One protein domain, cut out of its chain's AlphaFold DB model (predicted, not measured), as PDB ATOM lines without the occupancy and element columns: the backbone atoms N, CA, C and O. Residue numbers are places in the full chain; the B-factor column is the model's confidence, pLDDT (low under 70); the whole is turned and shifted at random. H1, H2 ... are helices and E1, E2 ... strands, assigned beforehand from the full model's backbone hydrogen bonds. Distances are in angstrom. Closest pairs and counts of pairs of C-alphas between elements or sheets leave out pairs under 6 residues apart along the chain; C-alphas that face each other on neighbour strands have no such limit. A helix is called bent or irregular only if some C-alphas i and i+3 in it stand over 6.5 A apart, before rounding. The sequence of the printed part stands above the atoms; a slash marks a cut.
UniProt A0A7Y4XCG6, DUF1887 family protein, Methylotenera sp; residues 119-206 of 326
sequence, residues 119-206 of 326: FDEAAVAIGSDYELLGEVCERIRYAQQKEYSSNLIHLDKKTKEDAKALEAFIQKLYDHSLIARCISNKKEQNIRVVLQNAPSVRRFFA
ATOM      1  N   PHE A 119      30.780 -43.587  32.100       94.69
ATOM      2  CA  PHE A 119      29.649 -43.992  32.936       94.69
ATOM      3  C   PHE A 119      28.885 -42.786  33.476       94.69
ATOM      4  O   PHE A 119      27.661 -42.817  33.515       94.69
ATOM      5  N   ASP A 120      29.591 -41.728  33.853       92.81
ATOM      6  CA  ASP A 120      29.032 -40.468  34.327       92.81
ATOM      7  C   ASP A 120      28.168 -39.799  33.244       92.81
ATOM      8  O   ASP A 120      27.009 -39.470  33.489       92.81
ATOM      9  N   GLU A 121      28.668 -39.704  32.012       92.12
ATOM     10  CA  GLU A 121      27.928 -39.143  30.886       92.12
ATOM     11  C   GLU A 121      26.669 -39.943  30.536       92.12
ATOM     12  O   GLU A 121      25.620 -39.369  30.217       92.12
ATOM     13  N   ALA A 122      26.774 -41.274  30.550       95.38
ATOM     14  CA  ALA A 122      25.636 -42.150  30.310       95.38
ATOM     15  C   ALA A 122      24.615 -42.040  31.449       95.38
ATOM     16  O   ALA A 122      23.421 -41.945  31.186       95.38
ATOM     17  N   ALA A 123      25.072 -41.987  32.700       97.62
ATOM     18  CA  ALA A 123      24.222 -41.814  33.869       97.62
ATOM     19  C   ALA A 123      23.470 -40.481  33.856       97.62
ATOM     20  O   ALA A 123      22.273 -40.459  34.138       97.62
ATOM     21  N   VAL A 124      24.139 -39.381  33.487       96.31
ATOM     22  CA  VAL A 124      23.501 -38.067  33.318       96.31
ATOM     23  C   VAL A 124      22.408 -38.136  32.259       96.31
ATOM     24  O   VAL A 124      21.299 -37.688  32.531       96.31
ATOM     25  N   ALA A 125      22.673 -38.750  31.102       95.56
ATOM     26  CA  ALA A 125      21.650 -38.923  30.071       95.56
ATOM     27  C   ALA A 125      20.438 -39.712  30.596       95.56
ATOM     28  O   ALA A 125      19.311 -39.241  30.470       95.56
ATOM     29  N   ILE A 126      20.673 -40.860  31.244       97.50
ATOM     30  CA  ILE A 126      19.608 -41.716  31.787       97.50
ATOM     31  C   ILE A 126      18.782 -40.972  32.835       97.50
ATOM     32  O   ILE A 126      17.562 -40.962  32.751       97.50
ATOM     33  N   GLY A 127      19.419 -40.350  33.828       96.81
ATOM     34  CA  GLY A 127      18.683 -39.703  34.911       96.81
ATOM     35  C   GLY A 127      17.978 -38.416  34.480       96.81
ATOM     36  O   GLY A 127      16.908 -38.112  35.001       96.81
ATOM     37  N   SER A 128      18.524 -37.676  33.510       95.31
ATOM     38  CA  SER A 128      17.885 -36.468  32.974       95.31
ATOM     39  C   SER A 128      16.606 -36.748  32.184       95.31
ATOM     40  O   SER A 128      15.740 -35.879  32.153       95.31
ATOM     41  N   ASP A 129      16.476 -37.929  31.579       95.00
ATOM     42  CA  ASP A 129      15.285 -38.338  30.825       95.00
ATOM     43  C   ASP A 129      14.937 -39.809  31.103       95.00
ATOM     44  O   ASP A 129      14.918 -40.673  30.224       95.00
ATOM     45  N   TYR A 130      14.719 -40.113  32.383       95.81
ATOM     46  CA  TYR A 130      14.504 -41.490  32.830       95.81
ATOM     47  C   TYR A 130      13.178 -42.076  32.328       95.81
ATOM     48  O   TYR A 130      13.097 -43.275  32.067       95.81
ATOM     49  N   GLU A 131      12.161 -41.235  32.129       93.62
ATOM     50  CA  GLU A 131      10.859 -41.652  31.597       93.62
ATOM     51  C   GLU A 131      10.989 -42.256  30.191       93.62
ATOM     52  O   GLU A 131      10.381 -43.290  29.901       93.62
ATOM     53  N   LEU A 132      11.832 -41.666  29.337       95.25
ATOM     54  CA  LEU A 132      12.081 -42.177  27.995       95.25
ATOM     55  C   LEU A 132      13.202 -43.226  27.957       95.25
ATOM     56  O   LEU A 132      13.040 -44.297  27.364       95.25
ATOM     57  N   LEU A 133      14.358 -42.919  28.554       96.31
ATOM     58  CA  LEU A 133      15.591 -43.699  28.397       96.31
ATOM     59  C   LEU A 133      15.712 -44.862  29.392       96.31
ATOM     60  O   LEU A 133      16.482 -45.801  29.148       96.31
ATOM     61  N   GLY A 134      14.932 -44.850  30.476       94.44
ATOM     62  CA  GLY A 134      14.898 -45.923  31.472       94.44
ATOM     63  C   GLY A 134      14.547 -47.280  30.858       94.44
ATOM     64  O   GLY A 134      15.161 -48.288  31.203       94.44
ATOM     65  N   GLU A 135      13.667 -47.311  29.847       93.94
ATOM     66  CA  GLU A 135      13.307 -48.549  29.137       93.94
ATOM     67  C   GLU A 135      14.530 -49.245  28.513       93.94
ATOM     68  O   GLU A 135      14.641 -50.475  28.556       93.94
ATOM     69  N   VAL A 136      15.466 -48.482  27.940       95.94
ATOM     70  CA  VAL A 136      16.682 -49.044  27.330       95.94
ATOM     71  C   VAL A 136      17.558 -49.686  28.403       95.94
ATOM     72  O   VAL A 136      18.031 -50.811  28.219       95.94
ATOM     73  N   CYS A 137      17.729 -49.002  29.535       95.31
ATOM     74  CA  CYS A 137      18.524 -49.485  30.662       95.31
ATOM     75  C   CYS A 137      17.948 -50.779  31.232       95.31
ATOM     76  O   CYS A 137      18.668 -51.769  31.367       95.31
ATOM     77  N   GLU A 138      16.638 -50.810  31.462       94.69
ATOM     78  CA  GLU A 138      15.939 -51.968  32.010       94.69
ATOM     79  C   GLU A 138      15.976 -53.176  31.072       94.69
ATOM     80  O   GLU A 138      16.204 -54.308  31.508       94.69
ATOM     81  N   ARG A 139      15.839 -52.961  29.759       96.38
ATOM     82  CA  ARG A 139      15.962 -54.037  28.765       96.38
ATOM     83  C   ARG A 139      17.373 -54.612  28.691       96.38
ATOM     84  O   ARG A 139      17.515 -55.830  28.543       96.38
ATOM     85  N   ILE A 140      18.402 -53.768  28.790       97.06
ATOM     86  CA  ILE A 140      19.802 -54.210  28.855       97.06
ATOM     87  C   ILE A 140      20.037 -55.000  30.145       97.06
ATOM     88  O   ILE A 140      20.510 -56.135  30.075       97.06
ATOM     89  N   ARG A 141      19.639 -54.448  31.299       96.19
ATOM     90  CA  ARG A 141      19.748 -55.082  32.620       96.19
ATOM     91  C   ARG A 141      19.085 -56.455  32.639       96.19
ATOM     92  O   ARG A 141      19.714 -57.443  33.016       96.19
ATOM     93  N   TYR A 142      17.839 -56.539  32.177       96.50
ATOM     94  CA  TYR A 142      17.094 -57.792  32.090       96.50
ATOM     95  C   TYR A 142      17.794 -58.813  31.189       96.50
ATOM     96  O   TYR A 142      17.964 -59.970  31.572       96.50
ATOM     97  N   ALA A 143      18.230 -58.398  29.997       97.06
ATOM     98  CA  ALA A 143      18.897 -59.295  29.061       97.06
ATOM     99  C   ALA A 143      20.240 -59.798  29.612       97.06
ATOM    100  O   ALA A 143      20.533 -60.984  29.486       97.06
ATOM    101  N   GLN A 144      21.003 -58.943  30.303       96.31
ATOM    102  CA  GLN A 144      22.205 -59.353  31.025       96.31
ATOM    103  C   GLN A 144      21.859 -60.385  32.108       96.31
ATOM    104  O   GLN A 144      22.453 -61.454  32.108       96.31
ATOM    105  N   GLN A 145      20.867 -60.138  32.969       95.19
ATOM    106  CA  GLN A 145      20.458 -61.084  34.024       95.19
ATOM    107  C   GLN A 145      19.992 -62.447  33.494       95.19
ATOM    108  O   GLN A 145      20.125 -63.457  34.183       95.19
ATOM    109  N   LYS A 146      19.411 -62.481  32.293       96.88
ATOM    110  CA  LYS A 146      18.978 -63.714  31.619       96.88
ATOM    111  C   LYS A 146      20.055 -64.345  30.740       96.88
ATOM    112  O   LYS A 146      19.769 -65.341  30.082       96.88
ATOM    113  N   GLU A 147      21.265 -63.792  30.741       95.69
ATOM    114  CA  GLU A 147      22.388 -64.249  29.918       95.69
ATOM    115  C   GLU A 147      22.063 -64.259  28.410       95.69
ATOM    116  O   GLU A 147      22.566 -65.074  27.636       95.69
ATOM    117  N   TYR A 148      21.211 -63.330  27.968       96.50
ATOM    118  CA  TYR A 148      20.953 -63.100  26.551       96.50
ATOM    119  C   TYR A 148      22.081 -62.277  25.925       96.50
ATOM    120  O   TYR A 148      22.668 -61.398  26.549       96.50
ATOM    121  N   SER A 149      22.367 -62.528  24.648       93.56
ATOM    122  CA  SER A 149      23.417 -61.811  23.909       93.56
ATOM    123  C   SER A 149      22.956 -60.466  23.340       93.56
ATOM    124  O   SER A 149      23.780 -59.623  22.982       93.56
ATOM    125  N   SER A 150      21.642 -60.256  23.222       95.75
ATOM    126  CA  SER A 150      21.055 -59.036  22.670       95.75
ATOM    127  C   SER A 150      19.622 -58.811  23.149       95.75
ATOM    128  O   SER A 150      18.977 -59.729  23.655       95.75
ATOM    129  N   ASN A 151      19.125 -57.590  22.961       96.00
ATOM    130  CA  ASN A 151      17.725 -57.209  23.154       96.00
ATOM    131  C   ASN A 151      17.242 -56.350  21.964       96.00
ATOM    132  O   ASN A 151      18.053 -55.851  21.179       96.00
ATOM    133  N   LEU A 152      15.926 -56.194  21.819       96.44
ATOM    134  CA  LEU A 152      15.281 -55.313  20.849       96.44
ATOM    135  C   LEU A 152      14.644 -54.118  21.566       96.44
ATOM    136  O   LEU A 152      13.864 -54.281  22.507       96.44
ATOM    137  N   ILE A 153      14.950 -52.922  21.071       96.75
ATOM    138  CA  ILE A 153      14.265 -51.681  21.427       96.75
ATOM    139  C   ILE A 153      13.292 -51.356  20.300       96.75
ATOM    140  O   ILE A 153      13.705 -51.206  19.151       96.75
ATOM    141  N   HIS A 154      12.006 -51.288  20.620       94.88
ATOM    142  CA  HIS A 154      10.944 -51.040  19.650       94.88
ATOM    143  C   HIS A 154      10.626 -49.542  19.569       94.88
ATOM    144  O   HIS A 154      10.473 -48.881  20.594       94.88
ATOM    145  N   LEU A 155      10.535 -49.018  18.347       94.94
ATOM    146  CA  LEU A 155      10.284 -47.606  18.040       94.94
ATOM    147  C   LEU A 155       8.892 -47.377  17.426       94.94
ATOM    148  O   LEU A 155       8.468 -46.239  17.277       94.94
ATOM    149  N   ASP A 156       8.163 -48.444  17.091       91.38
ATOM    150  CA  ASP A 156       6.869 -48.422  16.394       91.38
ATOM    151  C   ASP A 156       5.771 -47.641  17.134       91.38
ATOM    152  O   ASP A 156       4.889 -47.064  16.502       91.38
ATOM    153  N   LYS A 157       5.835 -47.605  18.469       90.75
ATOM    154  CA  LYS A 157       4.876 -46.889  19.331       90.75
ATOM    155  C   LYS A 157       5.407 -45.567  19.884       90.75
ATOM    156  O   LYS A 157       4.743 -44.958  20.719       90.75
ATOM    157  N   LYS A 158       6.607 -45.153  19.485       94.12
ATOM    158  CA  LYS A 158       7.251 -43.932  19.977       94.12
ATOM    159  C   LYS A 158       6.910 -42.762  19.056       94.12
ATOM    160  O   LYS A 158       6.644 -42.949  17.867       94.12
ATOM    161  N   THR A 159       6.912 -41.546  19.597       95.75
ATOM    162  CA  THR A 159       6.855 -40.345  18.755       95.75
ATOM    163  C   THR A 159       8.123 -40.253  17.898       95.75
ATOM    164  O   THR A 159       9.108 -40.957  18.138       95.75
ATOM    165  N   LYS A 160       8.126 -39.400  16.866       94.12
ATOM    166  CA  LYS A 160       9.320 -39.234  16.019       94.12
ATOM    167  C   LYS A 160      10.489 -38.669  16.824       94.12
ATOM    168  O   LYS A 160      11.636 -39.050  16.599       94.12
ATOM    169  N   GLU A 161      10.183 -37.767  17.746       95.38
ATOM    170  CA  GLU A 161      11.111 -37.143  18.675       95.38
ATOM    171  C   GLU A 161      11.706 -38.187  19.629       95.38
ATOM    172  O   GLU A 161      12.928 -38.326  19.687       95.38
ATOM    173  N   ASP A 162      10.857 -38.993  20.273       96.31
ATOM    174  CA  ASP A 162      11.283 -40.057  21.192       96.31
ATOM    175  C   ASP A 162      12.120 -41.125  20.485       96.31
ATOM    176  O   ASP A 162      13.158 -41.549  20.991       96.31
ATOM    177  N   ALA A 163      11.702 -41.553  19.290       95.88
ATOM    178  CA  ALA A 163      12.440 -42.538  18.505       95.88
ATOM    179  C   ALA A 163      13.850 -42.034  18.164       95.88
ATOM    180  O   ALA A 163      14.824 -42.774  18.301       95.88
ATOM    181  N   LYS A 164      13.973 -40.755  17.787       95.38
ATOM    182  CA  LYS A 164      15.263 -40.116  17.505       95.38
ATOM    183  C   LYS A 164      16.131 -39.999  18.762       95.38
ATOM    184  O   LYS A 164      17.338 -40.220  18.684       95.38
ATOM    185  N   ALA A 165      15.542 -39.651  19.905       95.19
ATOM    186  CA  ALA A 165      16.256 -39.572  21.177       95.19
ATOM    187  C   ALA A 165      16.768 -40.953  21.629       95.19
ATOM    188  O   ALA A 165      17.934 -41.079  22.005       95.19
ATOM    189  N   LEU A 166      15.954 -42.004  21.488       96.94
ATOM    190  CA  LEU A 166      16.352 -43.391  21.749       96.94
ATOM    191  C   LEU A 166      17.487 -43.846  20.822       96.94
ATOM    192  O   LEU A 166      18.469 -44.415  21.297       96.94
ATOM    193  N   GLU A 167      17.385 -43.576  19.516       95.94
ATOM    194  CA  GLU A 167      18.448 -43.865  18.543       95.94
ATOM    195  C   GLU A 167      19.767 -43.184  18.929       95.94
ATOM    196  O   GLU A 167      20.809 -43.841  18.977       95.94
ATOM    197  N   ALA A 168      19.724 -41.887  19.251       95.81
ATOM    198  CA  ALA A 168      20.901 -41.120  19.645       95.81
ATOM    199  C   ALA A 168      21.520 -41.642  20.949       95.81
ATOM    200  O   ALA A 168      22.740 -41.789  21.040       95.81
ATOM    201  N   PHE A 169      20.693 -41.968  21.943       97.38
ATOM    202  CA  PHE A 169      21.163 -42.522  23.207       97.38
ATOM    203  C   PHE A 169      21.817 -43.897  23.022       97.38
ATOM    204  O   PHE A 169      22.920 -44.128  23.513       97.38
ATOM    205  N   ILE A 170      21.191 -44.800  22.263       97.75
ATOM    206  CA  ILE A 170      21.744 -46.134  21.988       97.75
ATOM    207  C   ILE A 170      23.054 -46.033  21.202       97.75
ATOM    208  O   ILE A 170      24.004 -46.757  21.504       97.75
ATOM    209  N   GLN A 171      23.136 -45.115  20.237       95.50
ATOM    210  CA  GLN A 171      24.379 -44.839  19.523       95.50
ATOM    211  C   GLN A 171      25.469 -44.343  20.482       95.50
ATOM    212  O   GLN A 171      26.580 -44.867  20.450       95.50
ATOM    213  N   LYS A 172      25.141 -43.429  21.408       93.62
ATOM    214  CA  LYS A 172      26.073 -42.962  22.445       93.62
ATOM    215  C   LYS A 172      26.581 -44.112  23.318       93.62
ATOM    216  O   LYS A 172      27.781 -44.212  23.560       93.62
ATOM    217  N   LEU A 173      25.705 -45.028  23.745       95.94
ATOM    218  CA  LEU A 173      26.118 -46.220  24.497       95.94
ATOM    219  C   LEU A 173      27.110 -47.089  23.707       95.94
ATOM    220  O   LEU A 173      28.028 -47.661  24.297       95.94
ATOM    221  N   TYR A 174      26.935 -47.210  22.389       95.31
ATOM    222  CA  TYR A 174      27.866 -47.948  21.534       95.31
ATOM    223  C   TYR A 174      29.210 -47.229  21.405       95.31
ATOM    224  O   TYR A 174      30.252 -47.852  21.611       95.31
ATOM    225  N   ASP A 175      29.191 -45.924  21.138       90.75
ATOM    226  CA  ASP A 175      30.404 -45.112  21.004       90.75
ATOM    227  C   ASP A 175      31.233 -45.138  22.302       90.75
ATOM    228  O   ASP A 175      32.462 -45.192  22.272       90.75
ATOM    229  N   HIS A 176      30.554 -45.218  23.449       90.19
ATOM    230  CA  HIS A 176      31.145 -45.316  24.787       90.19
ATOM    231  C   HIS A 176      31.481 -46.755  25.218       90.19
ATOM    232  O   HIS A 176      31.871 -46.993  26.360       90.19
ATOM    233  N   SER A 177      31.335 -47.737  24.322       92.38
ATOM    234  CA  SER A 177      31.593 -49.163  24.586       92.38
ATOM    235  C   SER A 177      30.768 -49.772  25.739       92.38
ATOM    236  O   SER A 177      31.134 -50.815  26.286       92.38
ATOM    237  N   LEU A 178      29.631 -49.160  26.088       94.06
ATOM    238  CA  LEU A 178      28.661 -49.663  27.072       94.06
ATOM    239  C   LEU A 178      27.755 -50.751  26.483       94.06
ATOM    240  O   LEU A 178      27.186 -51.560  27.212       94.06
ATOM    241  N   ILE A 179      27.656 -50.813  25.157       96.69
ATOM    242  CA  ILE A 179      27.072 -51.930  24.414       96.69
ATOM    243  C   ILE A 179      28.047 -52.371  23.323       96.69
ATOM    244  O   ILE A 179      28.895 -51.601  22.879       96.69
ATOM    245  N   ALA A 180      27.948 -53.623  22.883       93.12
ATOM    246  CA  ALA A 180      28.885 -54.171  21.909       93.12
ATOM    247  C   ALA A 180      28.570 -53.723  20.477       93.12
ATOM    248  O   ALA A 180      29.496 -53.500  19.700       93.12
ATOM    249  N   ARG A 181      27.281 -53.645  20.107       93.75
ATOM    250  CA  ARG A 181      26.794 -53.204  18.783       93.75
ATOM    251  C   ARG A 181      25.353 -52.701  18.864       93.75
ATOM    252  O   ARG A 181      24.576 -53.202  19.675       93.75
ATOM    253  N   CYS A 182      24.967 -51.825  17.941       95.62
ATOM    254  CA  CYS A 182      23.577 -51.470  17.661       95.62
ATOM    255  C   CYS A 182      23.268 -51.657  16.166       95.62
ATOM    256  O   CYS A 182      24.082 -51.318  15.309       95.62
ATOM    257  N   ILE A 183      22.117 -52.252  15.840       95.69
ATOM    258  CA  ILE A 183      21.699 -52.524  14.456       95.69
ATOM    259  C   ILE A 183      20.262 -52.040  14.276       95.69
ATOM    260  O   ILE A 183      19.333 -52.662  14.794       95.69
ATOM    261  N   SER A 184      20.078 -50.952  13.531       94.38
ATOM    262  CA  SER A 184      18.756 -50.380  13.263       94.38
ATOM    263  C   SER A 184      18.048 -51.108  12.120       94.38
ATOM    264  O   SER A 184      18.589 -51.257  11.023       94.38
ATOM    265  N   ASN A 185      16.801 -51.510  12.353       93.50
ATOM    266  CA  ASN A 185      15.902 -52.071  11.357       93.50
ATOM    267  C   ASN A 185      14.779 -51.074  11.043       93.50
ATOM    268  O   ASN A 185      13.779 -50.984  11.752       93.50
ATOM    269  N   LYS A 186      14.918 -50.357   9.922       90.25
ATOM    270  CA  LYS A 186      13.922 -49.371   9.473       90.25
ATOM    271  C   LYS A 186      12.587 -49.994   9.050       90.25
ATOM    272  O   LYS A 186      11.573 -49.308   9.083       90.25
ATOM    273  N   LYS A 187      12.560 -51.261   8.623       91.50
ATOM    274  CA  LYS A 187      11.311 -51.913   8.187       91.50
ATOM    275  C   LYS A 187      10.433 -52.275   9.378       91.50
ATOM    276  O   LYS A 187       9.233 -52.049   9.341       91.50
ATOM    277  N   GLU A 188      11.049 -52.807  10.427       92.06
ATOM    278  CA  GLU A 188      10.356 -53.246  11.644       92.06
ATOM    279  C   GLU A 188      10.371 -52.196  12.763       92.06
ATOM    280  O   GLU A 188       9.922 -52.489  13.868       92.06
ATOM    281  N   GLN A 189      10.909 -50.999  12.494       94.38
ATOM    282  CA  GLN A 189      10.994 -49.884  13.444       94.38
ATOM    283  C   GLN A 189      11.577 -50.332  14.794       94.38
ATOM    284  O   GLN A 189      10.976 -50.138  15.847       94.38
ATOM    285  N   ASN A 190      12.734 -50.996  14.769       96.19
ATOM    286  CA  ASN A 190      13.409 -51.453  15.982       96.19
ATOM    287  C   ASN A 190      14.931 -51.344  15.880       96.19
ATOM    288  O   ASN A 190      15.494 -51.242  14.789       96.19
ATOM    289  N   ILE A 191      15.598 -51.373  17.031       97.38
ATOM    290  CA  ILE A 191      17.056 -51.412  17.140       97.38
ATOM    291  C   ILE A 191      17.444 -52.651  17.927       97.38
ATOM    292  O   ILE A 191      17.033 -52.835  19.074       97.38
ATOM    293  N   ARG A 192      18.280 -53.499  17.329       97.62
ATOM    294  CA  ARG A 192      18.920 -54.602  18.046       97.62
ATOM    295  C   ARG A 192      20.147 -54.088  18.780       97.62
ATOM    296  O   ARG A 192      21.099 -53.640  18.147       97.62
ATOM    297  N   VAL A 193      20.135 -54.221  20.099       98.00
ATOM    298  CA  VAL A 193      21.238 -53.876  20.997       98.00
ATOM    299  C   VAL A 193      21.963 -55.160  21.382       98.00
ATOM    300  O   VAL A 193      21.388 -56.025  22.038       98.00
ATOM    301  N   VAL A 194      23.215 -55.310  20.956       96.31
ATOM    302  CA  VAL A 194      24.090 -56.424  21.349       96.31
ATOM    303  C   VAL A 194      24.830 -56.025  22.618       96.31
ATOM    304  O   VAL A 194      25.457 -54.966  22.663       96.31
ATOM    305  N   LEU A 195      24.750 -56.861  23.650       94.94
ATOM    306  CA  LEU A 195      25.192 -56.494  24.993       94.94
ATOM    307  C   LEU A 195      26.716 -56.554  25.136       94.94
ATOM    308  O   LEU A 195      27.389 -57.376  24.514       94.94
ATOM    309  N   GLN A 196      27.245 -55.700  26.010       92.31
ATOM    310  CA  GLN A 196      28.593 -55.804  26.563       92.31
ATOM    311  C   GLN A 196      28.499 -56.443  27.957       92.31
ATOM    312  O   GLN A 196      27.666 -56.045  28.771       92.31
ATOM    313  N   ASN A 197      29.350 -57.436  28.231       89.69
ATOM    314  CA  ASN A 197      29.290 -58.252  29.451       89.69
ATOM    315  C   ASN A 197      30.452 -58.002  30.421       89.69
ATOM    316  O   ASN A 197      30.566 -58.702  31.427       89.69
ATOM    317  N   ALA A 198      31.298 -57.002  30.158       93.12
ATOM    318  CA  ALA A 198      32.296 -56.550  31.122       93.12
ATOM    319  C   ALA A 198      31.645 -56.307  32.508       93.12
ATOM    320  O   ALA A 198      30.596 -55.658  32.575       93.12
ATOM    321  N   PRO A 199      32.235 -56.789  33.623       95.31
ATOM    322  CA  PRO A 199      31.599 -56.717  34.943       95.31
ATOM    323  C   PRO A 199      31.182 -55.308  35.385       95.31
ATOM    324  O   PRO A 199      30.147 -55.147  36.022       95.31
ATOM    325  N   SER A 200      31.958 -54.276  35.043       93.94
ATOM    326  CA  SER A 200      31.614 -52.873  35.327       93.94
ATOM    327  C   SER A 200      30.373 -52.405  34.566       93.94
ATOM    328  O   SER A 200      29.529 -51.739  35.148       93.94
ATOM    329  N   VAL A 201      30.220 -52.806  33.302       96.00
ATOM    330  CA  VAL A 201      29.049 -52.471  32.479       96.00
ATOM    331  C   VAL A 201      27.793 -53.162  33.006       96.00
ATOM    332  O   VAL A 201      26.734 -52.545  33.070       96.00
ATOM    333  N   ARG A 202      27.903 -54.423  33.444       97.19
ATOM    334  CA  ARG A 202      26.773 -55.124  34.078       97.19
ATOM    335  C   ARG A 202      26.333 -54.436  35.368       97.19
ATOM    336  O   ARG A 202      25.140 -54.252  35.567       97.19
ATOM    337  N   ARG A 203      27.281 -54.028  36.222       96.69
ATOM    338  CA  ARG A 203      26.978 -53.272  37.452       96.69
ATOM    339  C   ARG A 203      26.333 -51.920  37.152       96.69
ATOM    340  O   ARG A 203      25.300 -51.606  37.728       96.69
ATOM    341  N   PHE A 204      26.860 -51.202  36.159       97.44
ATOM    342  CA  PHE A 204      26.288 -49.942  35.689       97.44
ATOM    343  C   PHE A 204      24.795 -50.050  35.377       97.44
ATOM    344  O   PHE A 204      23.997 -49.341  35.984       97.44
ATOM    345  N   PHE A 205      24.404 -50.983  34.505       97.44
ATOM    346  CA  PHE A 205      22.991 -51.185  34.178       97.44
ATOM    347  C   PHE A 205      22.196 -51.856  35.304       97.44
ATOM    348  O   PHE A 205      20.979 -51.718  35.338       97.44
ATOM    349  N   ALA A 206      22.842 -52.564  36.236       96.12
ATOM    350  CA  ALA A 206      22.172 -53.140  37.401       96.12
ATOM    351  C   ALA A 206      21.757 -52.094  38.446       96.12
ATOM    352  O   ALA A 206      20.790 -52.336  39.169       96.12
TER     353      ALA A 206
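AT A GLANCE: This is residues 119 to 206 of the 326 residues of the protein "DUF1887 family protein" of Methylotenera sp (UniProt A0A7Y4XCG6). A small three-stranded antiparallel sheet has two longer helices, H2 and H3, packed over one face, H2 toward its E1 edge and H3 over E3 and E2, while the other face is bare. Two shorter helices lie off the sheet: H1 packs on the first part of H2, and H4 on its later part. The printed part has 88 residues, with four named helices and three named strands that follow along the chain as H1 H2 E1 H3 E2 E3 H4; the sheet runs E1 E3 E2, and the class is mixed, helices and strands. The whole is compact, with a radius of gyration of the C-alphas of 12.0 A and spans of 33 by 27 by 20 A.

IN THESE COORDINATES: H1, residues 119 to 128, begins at C-alpha 119 (29.649, -43.992, 32.936) and is 14.0 A long. H2, residues 130 to 145, is 20.5 A long and only just irregular: C-alphas 132 and 135 are 6.6 A apart. E1 holds residues 150 to 154, 13.2 A. H3, residues 160 to 175, starts at C-alpha 160 (9.320, -39.234, 16.019) and is 22.4 A long. E2, residues 179 to 185, measures 17.2 A, and E3, residues 190 to 195, 15.7 A. H4, residues 199 to 206, is 10.4 A long and ends at C-alpha 206 (22.172, -53.140, 37.401).

HOW THE PARTS SIT: H2 is the hub, touching H1, H3 and H4. H1 touches residues 133 to 137 of H2 at a steep tilt of 49 degrees, opposite ways; the closest C-alphas are those of Ile 126 and Leu 133, 5.6 A. H2 and H3 touch at a steep tilt of 46 degrees, the closest C-alphas being those of Leu 133 and Leu 166, 6.7 A. H2 and H3 on one face of the sheet E1 E3 E2 make two layers, one of helices and one of strands; the height over the sheet is 9.0 A for H2 and 9.9 A for H3. E1, H3 and E2 form a split strand-helix-strand unit, two strands running the same way with E3 between them, and its crossover is right-handed. E1 and E3 are antiparallel, with N 151 and O 193 at 2.9 A; E2 and E3, a hairpin, have N 183 and O 192 at 2.9 A. H4, not on the sheet, touches H2, closest at the C-alphas of Arg 141 and Phe 205, 5.3 A. Every O i to N i+4 pair is within hydrogen-bond range in H1, H3 and H4, and 10 of 12 in H2.

THE WHOLE: The two C-alphas farthest apart are those of Lys 160 and Pro 199, 34.1 A. The printed part has no cut, and each link between named elements is tight. The mean pLDDT of the printed part is 95.1, and no printed residue is under 70.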